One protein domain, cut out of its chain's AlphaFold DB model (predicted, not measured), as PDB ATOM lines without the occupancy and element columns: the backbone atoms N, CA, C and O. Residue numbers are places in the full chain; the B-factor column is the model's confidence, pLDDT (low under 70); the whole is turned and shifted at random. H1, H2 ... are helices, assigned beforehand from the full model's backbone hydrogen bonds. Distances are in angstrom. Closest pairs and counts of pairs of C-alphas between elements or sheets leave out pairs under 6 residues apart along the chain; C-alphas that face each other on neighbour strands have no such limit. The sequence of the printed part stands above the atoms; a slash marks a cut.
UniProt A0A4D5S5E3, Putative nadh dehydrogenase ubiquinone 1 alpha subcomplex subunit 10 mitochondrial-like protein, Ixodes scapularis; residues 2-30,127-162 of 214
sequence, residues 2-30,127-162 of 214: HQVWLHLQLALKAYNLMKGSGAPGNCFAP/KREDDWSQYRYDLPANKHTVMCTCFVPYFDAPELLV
ATOM      1  N   HIS A   2      21.539  66.600  11.701       66.19
ATOM      2  CA  HIS A   2      22.179  65.287  11.489       66.19
ATOM      3  C   HIS A   2      21.899  64.244  12.595       66.19
ATOM      4  O   HIS A   2      21.581  63.104  12.281       66.19
ATOM      5  N   GLN A   3      21.922  64.640  13.877       68.38
ATOM      6  CA  GLN A   3      21.605  63.732  14.993       68.38
ATOM      7  C   GLN A   3      20.155  63.229  14.960       68.38
ATOM      8  O   GLN A   3      19.931  62.032  15.054       68.38
ATOM      9  N   VAL A   4      19.174  64.113  14.744       72.19
ATOM     10  CA  VAL A   4      17.747  63.732  14.649       72.19
ATOM     11  C   VAL A   4      17.509  62.724  13.522       72.19
ATOM     12  O   VAL A   4      16.756  61.769  13.684       72.19
ATOM     13  N   TRP A   5      18.181  62.914  12.385       74.75
ATOM     14  CA  TRP A   5      18.088  61.985  11.265       74.75
ATOM     15  C   TRP A   5      18.680  60.612  11.605       74.75
ATOM     16  O   TRP A   5      18.068  59.593  11.301       74.75
ATOM     17  N   LEU A   6      19.825  60.576  12.293       77.31
ATOM     18  CA  LEU A   6      20.435  59.332  12.760       77.31
ATOM     19  C   LEU A   6      19.527  58.590  13.752       77.31
ATOM     20  O   LEU A   6      19.291  57.398  13.582       77.31
ATOM     21  N   HIS A   7      18.964  59.300  14.731       80.31
ATOM     22  CA  HIS A   7      18.016  58.734  15.690       80.31
ATOM     23  C   HIS A   7      16.789  58.123  15.000       80.31
ATOM     24  O   HIS A   7      16.405  56.995  15.301       80.31
ATOM     25  N   LEU A   8      16.236  58.805  13.992       82.81
ATOM     26  CA  LEU A   8      15.112  58.287  13.211       82.81
ATOM     27  C   LEU A   8      15.466  56.994  12.457       82.81
ATOM     28  O   LEU A   8      14.657  56.071  12.413       82.81
ATOM     29  N   GLN A   9      16.671  56.901  11.884       88.19
ATOM     30  CA  GLN A   9      17.131  55.684  11.201       88.19
ATOM     31  C   GLN A   9      17.286  54.506  12.173       88.19
ATOM     32  O   GLN A   9      16.918  53.379  11.840       88.19
ATOM     33  N   LEU A  10      17.788  54.760  13.384       90.81
ATOM     34  CA  LEU A  10      17.920  53.743  14.430       90.81
ATOM     35  C   LEU A  10      16.545  53.281  14.930       90.81
ATOM     36  O   LEU A  10      16.299  52.079  15.023       90.81
ATOM     37  N   ALA A  11      15.608  54.205  15.152       89.69
ATOM     38  CA  ALA A  11      14.231  53.870  15.512       89.69
ATOM     39  C   ALA A  11      13.513  53.082  14.399       89.69
ATOM     40  O   ALA A  11      12.822  52.100  14.672       89.69
ATOM     41  N   LEU A  12      13.720  53.445  13.128       90.56
ATOM     42  CA  LEU A  12      13.184  52.699  11.987       90.56
ATOM     43  C   LEU A  12      13.778  51.287  11.902       90.56
ATOM     44  O   LEU A  12      13.068  50.326  11.601       90.56
ATOM     45  N   LYS A  13      15.072  51.136  12.196       90.88
ATOM     46  CA  LYS A  13      15.719  49.825  12.288       90.88
ATOM     47  C   LYS A  13      15.105  48.989  13.412       90.88
ATOM     48  O   LYS A  13      14.790  47.827  13.170       90.88
ATOM     49  N   ALA A  14      14.861  49.582  14.582       89.50
ATOM     50  CA  ALA A  14      14.152  48.934  15.683       89.50
ATOM     51  C   ALA A  14      12.761  48.448  15.247       89.50
ATOM     52  O   ALA A  14      12.413  47.288  15.454       89.50
ATOM     53  N   TYR A  15      11.996  49.305  14.564       89.19
ATOM     54  CA  TYR A  15      10.688  48.951  14.017       89.19
ATOM     55  C   TYR A  15      10.765  47.780  13.033       89.19
ATOM     56  O   TYR A  15       9.984  46.841  13.142       89.19
ATOM     57  N   ASN A  16      11.722  47.788  12.104       88.88
ATOM     58  CA  ASN A  16      11.884  46.696  11.143       88.88
ATOM     59  C   ASN A  16      12.295  45.378  11.818       88.88
ATOM     60  O   ASN A  16      11.821  44.318  11.408       88.88
ATOM     61  N   LEU A  17      13.114  45.432  12.873       88.19
ATOM     62  CA  LEU A  17      13.448  44.262  13.687       88.19
ATOM     63  C   LEU A  17      12.208  43.716  14.403       88.19
ATOM     64  O   LEU A  17      11.930  42.521  14.303       88.19
ATOM     65  N   MET A  18      11.424  44.581  15.056       85.69
ATOM     66  CA  MET A  18      10.155  44.201  15.690       85.69
ATOM     67  C   MET A  18       9.149  43.660  14.672       85.69
ATOM     68  O   MET A  18       8.455  42.694  14.953       85.69
ATOM     69  N   LYS A  19       9.077  44.235  13.471       84.75
ATOM     70  CA  LYS A  19       8.199  43.755  12.399       84.75
ATOM     71  C   LYS A  19       8.605  42.361  11.915       84.75
ATOM     72  O   LYS A  19       7.731  41.547  11.650       84.75
ATOM     73  N   GLY A  20       9.907  42.098  11.784       80.62
ATOM     74  CA  GLY A  20      10.424  40.815  11.303       80.62
ATOM     75  C   GLY A  20      10.404  39.687  12.339       80.62
ATOM     76  O   GLY A  20      10.306  38.528  11.957       80.62
ATOM     77  N   SER A  21      10.499  40.014  13.632       72.12
ATOM     78  CA  SER A  21      10.542  39.035  14.736       72.12
ATOM     79  C   SER A  21       9.260  38.959  15.570       72.12
ATOM     80  O   SER A  21       9.052  37.985  16.288       72.12
ATOM     81  N   GLY A  22       8.416  39.987  15.497       63.59
ATOM     82  CA  GLY A  22       7.254  40.161  16.356       63.59
ATOM     83  C   GLY A  22       5.973  39.510  15.838       63.59
ATOM     84  O   GLY A  22       5.949  38.788  14.842       63.59
ATOM     85  N   ALA A  23       4.871  39.841  16.515       57.38
ATOM     86  CA  ALA A  23       3.516  39.351  16.256       57.38
ATOM     87  C   ALA A  23       3.055  39.297  14.778       57.38
ATOM     88  O   ALA A  23       2.341  38.348  14.459       57.38
ATOM     89  N   PRO A  24       3.443  40.208  13.853       55.75
ATOM     90  CA  PRO A  24       3.020  40.117  12.452       55.75
ATOM     91  C   PRO A  24       3.442  38.823  11.747       55.75
ATOM     92  O   PRO A  24       2.738  38.396  10.845       55.75
ATOM     93  N   GLY A  25       4.545  38.182  12.156       59.72
ATOM     94  CA  GLY A  25       4.967  36.889  11.597       59.72
ATOM     95  C   GLY A  25       4.102  35.703  12.042       59.72
ATOM     96  O   GLY A  25       4.095  34.672  11.379       59.72
ATOM     97  N   ASN A  26       3.354  35.864  13.138       64.56
ATOM     98  CA  ASN A  26       2.430  34.861  13.678       64.56
ATOM     99  C   ASN A  26       0.964  35.152  13.309       64.56
ATOM    100  O   ASN A  26       0.076  34.378  13.662       64.56
ATOM    101  N   CYS A  27       0.707  36.279  12.643       77.69
ATOM    102  CA  CYS A  27      -0.613  36.688  12.183       77.69
ATOM    103  C   CYS A  27      -0.711  36.505  10.669       77.69
ATOM    104  O   CYS A  27       0.255  36.719   9.943       77.69
ATOM    105  N   PHE A  28      -1.897  36.156  10.185       85.12
ATOM    106  CA  PHE A  28      -2.137  36.007   8.753       85.12
ATOM    107  C   PHE A  28      -2.425  37.348   8.085       85.12
ATOM    108  O   PHE A  28      -2.959  38.270   8.714       85.12
ATOM    109  N   ALA A  29      -2.108  37.443   6.792       89.25
ATOM    110  CA  ALA A  29      -2.603  38.531   5.961       89.25
ATOM    111  C   ALA A  29      -4.144  38.589   6.026       89.25
ATOM    112  O   ALA A  29      -4.787  37.547   6.132       89.25
ATOM    113  N   PRO A  30      -4.775  39.771   5.971       92.75
ATOM    114  CA  PRO A  30      -6.233  39.862   5.901       92.75
ATOM    115  C   PRO A  30      -6.787  39.135   4.665       92.75
ATOM    116  O   PRO A  30      -6.095  38.994   3.662       92.75
ATOM    117  N   LYS A 127      -4.101  26.187   5.373       84.06
ATOM    118  CA  LYS A 127      -3.391  25.414   6.409       84.06
ATOM    119  C   LYS A 127      -4.101  24.109   6.742       84.06
ATOM    120  O   LYS A 127      -5.288  23.940   6.468       84.06
ATOM    121  N   ARG A 128      -3.369  23.181   7.361       84.75
ATOM    122  CA  ARG A 128      -3.936  21.925   7.871       84.75
ATOM    123  C   ARG A 128      -4.646  22.168   9.204       84.75
ATOM    124  O   ARG A 128      -4.334  23.117   9.917       84.75
ATOM    125  N   GLU A 129      -5.561  21.277   9.577       84.19
ATOM    126  CA  GLU A 129      -6.319  21.400  10.835       84.19
ATOM    127  C   GLU A 129      -5.424  21.404  12.094       84.19
ATOM    128  O   GLU A 129      -5.710  22.094  13.078       84.19
ATOM    129  N   ASP A 130      -4.305  20.677  12.057       84.81
ATOM    130  CA  ASP A 130      -3.331  20.658  13.155       84.81
ATOM    131  C   ASP A 130      -2.690  22.041  13.359       84.81
ATOM    132  O   ASP A 130      -2.571  22.512  14.492       84.81
ATOM    133  N   ASP A 131      -2.361  22.734  12.262       85.19
ATOM    134  CA  ASP A 131      -1.816  24.093  12.308       85.19
ATOM    135  C   ASP A 131      -2.850  25.046  12.921       85.19
ATOM    136  O   ASP A 131      -2.537  25.821  13.825       85.19
ATOM    137  N   TRP A 132      -4.114  24.945  12.492       86.06
ATOM    138  CA  TRP A 132      -5.217  25.742  13.037       86.06
ATOM    139  C   TRP A 132      -5.374  25.577  14.546       86.06
ATOM    140  O   TRP A 132      -5.660  26.546  15.253       86.06
ATOM    141  N   SER A 133      -5.161  24.367  15.058       86.62
ATOM    142  CA  SER A 133      -5.212  24.092  16.493       86.62
ATOM    143  C   SER A 133      -4.116  24.829  17.262       86.62
ATOM    144  O   SER A 133      -4.400  25.391  18.321       86.62
ATOM    145  N   GLN A 134      -2.909  24.918  16.699       82.50
ATOM    146  CA  GLN A 134      -1.809  25.689  17.275       82.50
ATOM    147  C   GLN A 134      -2.112  27.195  17.275       82.50
ATOM    148  O   GLN A 134      -2.008  27.837  18.317       82.50
ATOM    149  N   TYR A 135      -2.598  27.764  16.166       82.81
ATOM    150  CA  TYR A 135      -2.955  29.194  16.110       82.81
ATOM    151  C   TYR A 135      -4.091  29.565  17.071       82.81
ATOM    152  O   TYR A 135      -4.042  30.608  17.735       82.81
ATOM    153  N   ARG A 136      -5.100  28.692  17.199       81.81
ATOM    154  CA  ARG A 136      -6.185  28.838  18.184       81.81
ATOM    155  C   ARG A 136      -5.687  28.745  19.624       81.81
ATOM    156  O   ARG A 136      -6.390  29.211  20.513       81.81
ATOM    157  N   TYR A 137      -4.511  28.177  19.871       81.94
ATOM    158  CA  TYR A 137      -3.866  28.209  21.179       81.94
ATOM    159  C   TYR A 137      -2.972  29.448  21.344       81.94
ATOM    160  O   TYR A 137      -3.022  30.132  22.360       81.94
ATOM    161  N   ASP A 138      -2.183  29.820  20.345       78.38
ATOM    162  CA  ASP A 138      -1.199  30.886  20.536       78.38
ATOM    163  C   ASP A 138      -1.831  32.277  20.684       78.38
ATOM    164  O   ASP A 138      -1.442  33.041  21.570       78.38
ATOM    165  N   LEU A 139      -2.852  32.599  19.883       75.50
ATOM    166  CA  LEU A 139      -3.439  33.943  19.851       75.50
ATOM    167  C   LEU A 139      -4.328  34.283  21.058       75.50
ATOM    168  O   LEU A 139      -4.074  35.303  21.709       75.50
ATOM    169  N   PRO A 140      -5.373  33.498  21.392       75.25
ATOM    170  CA  PRO A 140      -6.153  33.791  22.584       75.25
ATOM    171  C   PRO A 140      -5.346  33.408  23.812       75.25
ATOM    172  O   PRO A 140      -5.334  34.143  24.801       75.25
ATOM    173  N   ALA A 141      -4.670  32.262  23.734       75.75
ATOM    174  CA  ALA A 141      -4.279  31.556  24.909       75.75
ATOM    175  C   ALA A 141      -2.848  31.880  25.381       75.75
ATOM    176  O   ALA A 141      -2.591  32.177  26.557       75.75
ATOM    177  N   ASN A 142      -1.922  31.966  24.440       76.88
ATOM    178  CA  ASN A 142      -0.543  32.334  24.705       76.88
ATOM    179  C   ASN A 142      -0.247  33.811  24.391       76.88
ATOM    180  O   ASN A 142       0.886  34.167  24.060       76.88
ATOM    181  N   LYS A 143      -1.251  34.697  24.527       77.00
ATOM    182  CA  LYS A 143      -1.136  36.122  24.166       77.00
ATOM    183  C   LYS A 143       0.089  36.792  24.783       77.00
ATOM    184  O   LYS A 143       0.730  37.594  24.120       77.00
ATOM    185  N   HIS A 144       0.418  36.484  26.039       80.69
ATOM    186  CA  HIS A 144       1.597  37.056  26.694       80.69
ATOM    187  C   HIS A 144       2.879  36.740  25.915       80.69
ATOM    188  O   HIS A 144       3.645  37.647  25.620       80.69
ATOM    189  N   THR A 145       3.078  35.483  25.518       80.81
ATOM    190  CA  THR A 145       4.252  35.065  24.739       80.81
ATOM    191  C   THR A 145       4.264  35.700  23.354       80.81
ATOM    192  O   THR A 145       5.311  36.169  22.920       80.81
ATOM    193  N   VAL A 146       3.107  35.798  22.689       79.62
ATOM    194  CA  VAL A 146       2.990  36.507  21.401       79.62
ATOM    195  C   VAL A 146       3.333  37.990  21.556       79.62
ATOM    196  O   VAL A 146       4.051  38.540  20.735       79.62
ATOM    197  N   MET A 147       2.889  38.645  22.629       81.88
ATOM    198  CA  MET A 147       3.281  40.028  22.914       81.88
ATOM    199  C   MET A 147       4.766  40.140  23.267       81.88
ATOM    200  O   MET A 147       5.389  41.153  22.953       81.88
ATOM    201  N   CYS A 148       5.357  39.106  23.875       82.56
ATOM    202  CA  CYS A 148       6.780  39.092  24.181       82.56
ATOM    203  C   CYS A 148       7.671  39.092  22.940       82.56
ATOM    204  O   CYS A 148       8.785  39.599  23.022       82.56
ATOM    205  N   THR A 149       7.196  38.610  21.788       79.06
ATOM    206  CA  THR A 149       7.975  38.687  20.540       79.06
ATOM    207  C   THR A 149       8.134  40.122  20.036       79.06
ATOM    208  O   THR A 149       9.074  40.418  19.305       79.06
ATOM    209  N   CYS A 150       7.270  41.048  20.466       80.06
ATOM    210  CA  CYS A 150       7.438  42.474  20.191       80.06
ATOM    211  C   CYS A 150       8.535  43.125  21.054       80.06
ATOM    212  O   CYS A 150       8.991  44.216  20.715       80.06
ATOM    213  N   PHE A 151       8.989  42.484  22.140       80.88
ATOM    214  CA  PHE A 151      10.092  42.982  22.965       80.88
ATOM    215  C   PHE A 151      11.440  42.550  22.388       80.88
ATOM    216  O   PHE A 151      12.090  41.625  22.874       80.88
ATOM    217  N   VAL A 152      11.877  43.250  21.343       82.31
ATOM    218  CA  VAL A 152      13.224  43.081  20.792       82.31
ATOM    219  C   VAL A 152      14.201  43.929  21.612       82.31
ATOM    220  O   VAL A 152      14.000  45.142  21.697       82.31
ATOM    221  N   PRO A 153      15.265  43.348  22.205       82.88
ATOM    222  CA  PRO A 153      16.268  44.119  22.932       82.88
ATOM    223  C   PRO A 153      17.075  44.974  21.944       82.88
ATOM    224  O   PRO A 153      18.049  44.515  21.348       82.88
ATOM    225  N   TYR A 154      16.636  46.217  21.743       86.94
ATOM    226  CA  TYR A 154      17.266  47.194  20.861       86.94
ATOM    227  C   TYR A 154      17.592  48.469  21.639       86.94
ATOM    228  O   TYR A 154      16.692  49.198  22.044       86.94
ATOM    229  N   PHE A 155      18.884  48.727  21.852       88.12
ATOM    230  CA  PHE A 155      19.360  49.794  22.742       88.12
ATOM    231  C   PHE A 155      19.921  51.022  22.018       88.12
ATOM    232  O   PHE A 155      20.238  52.019  22.660       88.12
ATOM    233  N   ASP A 156      20.024  50.987  20.687       89.38
ATOM    234  CA  ASP A 156      20.616  52.101  19.938       89.38
ATOM    235  C   ASP A 156      19.642  53.284  19.754       89.38
ATOM    236  O   ASP A 156      20.070  54.376  19.391       89.38
ATOM    237  N   ALA A 157      18.334  53.081  19.967       89.50
ATOM    238  CA  ALA A 157      17.297  54.106  19.816       89.50
ATOM    239  C   ALA A 157      16.849  54.638  21.193       89.50
ATOM    240  O   ALA A 157      15.947  54.051  21.797       89.50
ATOM    241  N   PRO A 158      17.446  55.732  21.707       87.81
ATOM    242  CA  PRO A 158      17.156  56.234  23.051       87.81
ATOM    243  C   PRO A 158      15.700  56.682  23.236       87.81
ATOM    244  O   PRO A 158      15.198  56.623  24.351       87.81
ATOM    245  N   GLU A 159      14.994  57.073  22.171       86.12
ATOM    246  CA  GLU A 159      13.578  57.463  22.226       86.12
ATOM    247  C   GLU A 159      12.640  56.304  22.590       86.12
ATOM    248  O   GLU A 159      11.513  56.538  23.020       86.12
ATOM    249  N   LEU A 160      13.085  55.060  22.385       87.25
ATOM    250  CA  LEU A 160      12.330  53.849  22.712       87.25
ATOM    251  C   LEU A 160      12.719  53.271  24.078       87.25
ATOM    252  O   LEU A 160      12.080  52.327  24.544       87.25
ATOM    253  N   LEU A 161      13.771  53.803  24.704       87.75
ATOM    254  CA  LEU A 161      14.268  53.313  25.979       87.75
ATOM    255  C   LEU A 161      13.550  53.975  27.149       87.75
ATOM    256  O   LEU A 161      13.212  55.155  27.136       87.75
ATOM    257  N   VAL A 162      13.356  53.172  28.186       86.25
ATOM    258  CA  VAL A 162      12.788  53.583  29.468       86.25
ATOM    259  C   VAL A 162      13.934  53.688  30.472       86.25
ATOM    260  O   VAL A 162      14.882  52.899  30.409       86.25
TER     261      VAL A 162
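Overview. This is residues 2 to 30 and 127 to 162 of the 214 residues of the protein "Putative nadh dehydrogenase ubiquinone 1 alpha subcomplex subunit 10 mitochondrial-like protein" of Ixodes scapularis (UniProt A0A4D5S5E3). A long helix, H1, makes one end of an elongated, loosely built part, and a long stretch with no named element, residues 149 to 162, folds back beside it. The short helices H2 and H4 meet beyond the last residues of H1, and at the far end residues 127 to 134, of which 129 to 134 belong to H3, stick out. The printed part has 65 residues with four named helices, in the order H1, H2, H3, H4, and no named strand; its class is all helix. The whole is loose, with a radius of gyration of the C-alphas of 15.6 A, and the C-alphas span 52 by 23 by 14 A, a rod in outline.

Along the chain. H1 covers residues 2 to 21 and is 28.9 A long from first to last C-alpha; it begins at C-alpha 2, (22.179, 65.287, 11.489). H2 is short, residues 23 to 26. After the cut H3 covers residues 129 to 138, 14.5 A from first to last C-alpha, and begins at C-alpha 129, (-6.319, 21.400, 10.835). H4 covers residues 143 to 148, 8.5 A from first to last C-alpha, and ends at C-alpha 148, (6.780, 39.092, 24.181).

Arrangement. H1 touches no helix. H1 and H2 are close but not clearly touching; their closest C-alphas, those of Lys 19 and Gly 25, are 7.6 A apart. H2 and H4 only just touch, with 3 pairs of C-alphas within 8 A; the closest are those of Ala 23 and Val 146, 5.9 A apart. H3 and H4 are close but not clearly touching, with the C-alphas of Asp 138 and Val 146 closest at 7.1 A, and their lines are about perpendicular at 73 degrees. H2 and H3 are only just apart, the closest C-alphas being 8.2 A from each other. H1 is apart from H3 and from H4. In H1, H3 and H4 every O i to N i+4 pair is within hydrogen-bond range; H2 is too short for such a pair, and its 1 pair of O i to N i+3 is within range.

Size, cuts and confidence. The two C-alphas farthest apart in the domain, those of His 2 and Glu 129, are 52.3 A apart. Residues 31 to 126 are cut out and not printed, and the C-alphas of Pro 30 and Lys 127 are 14.7 A apart across the cut, which falls in the link from H2 to H3. The links from H1 to H2 and from H3 to H4 are tight. The mean pLDDT of the printed part is 81.2; it is under 70 at residues 2 to 3 and 22 to 26.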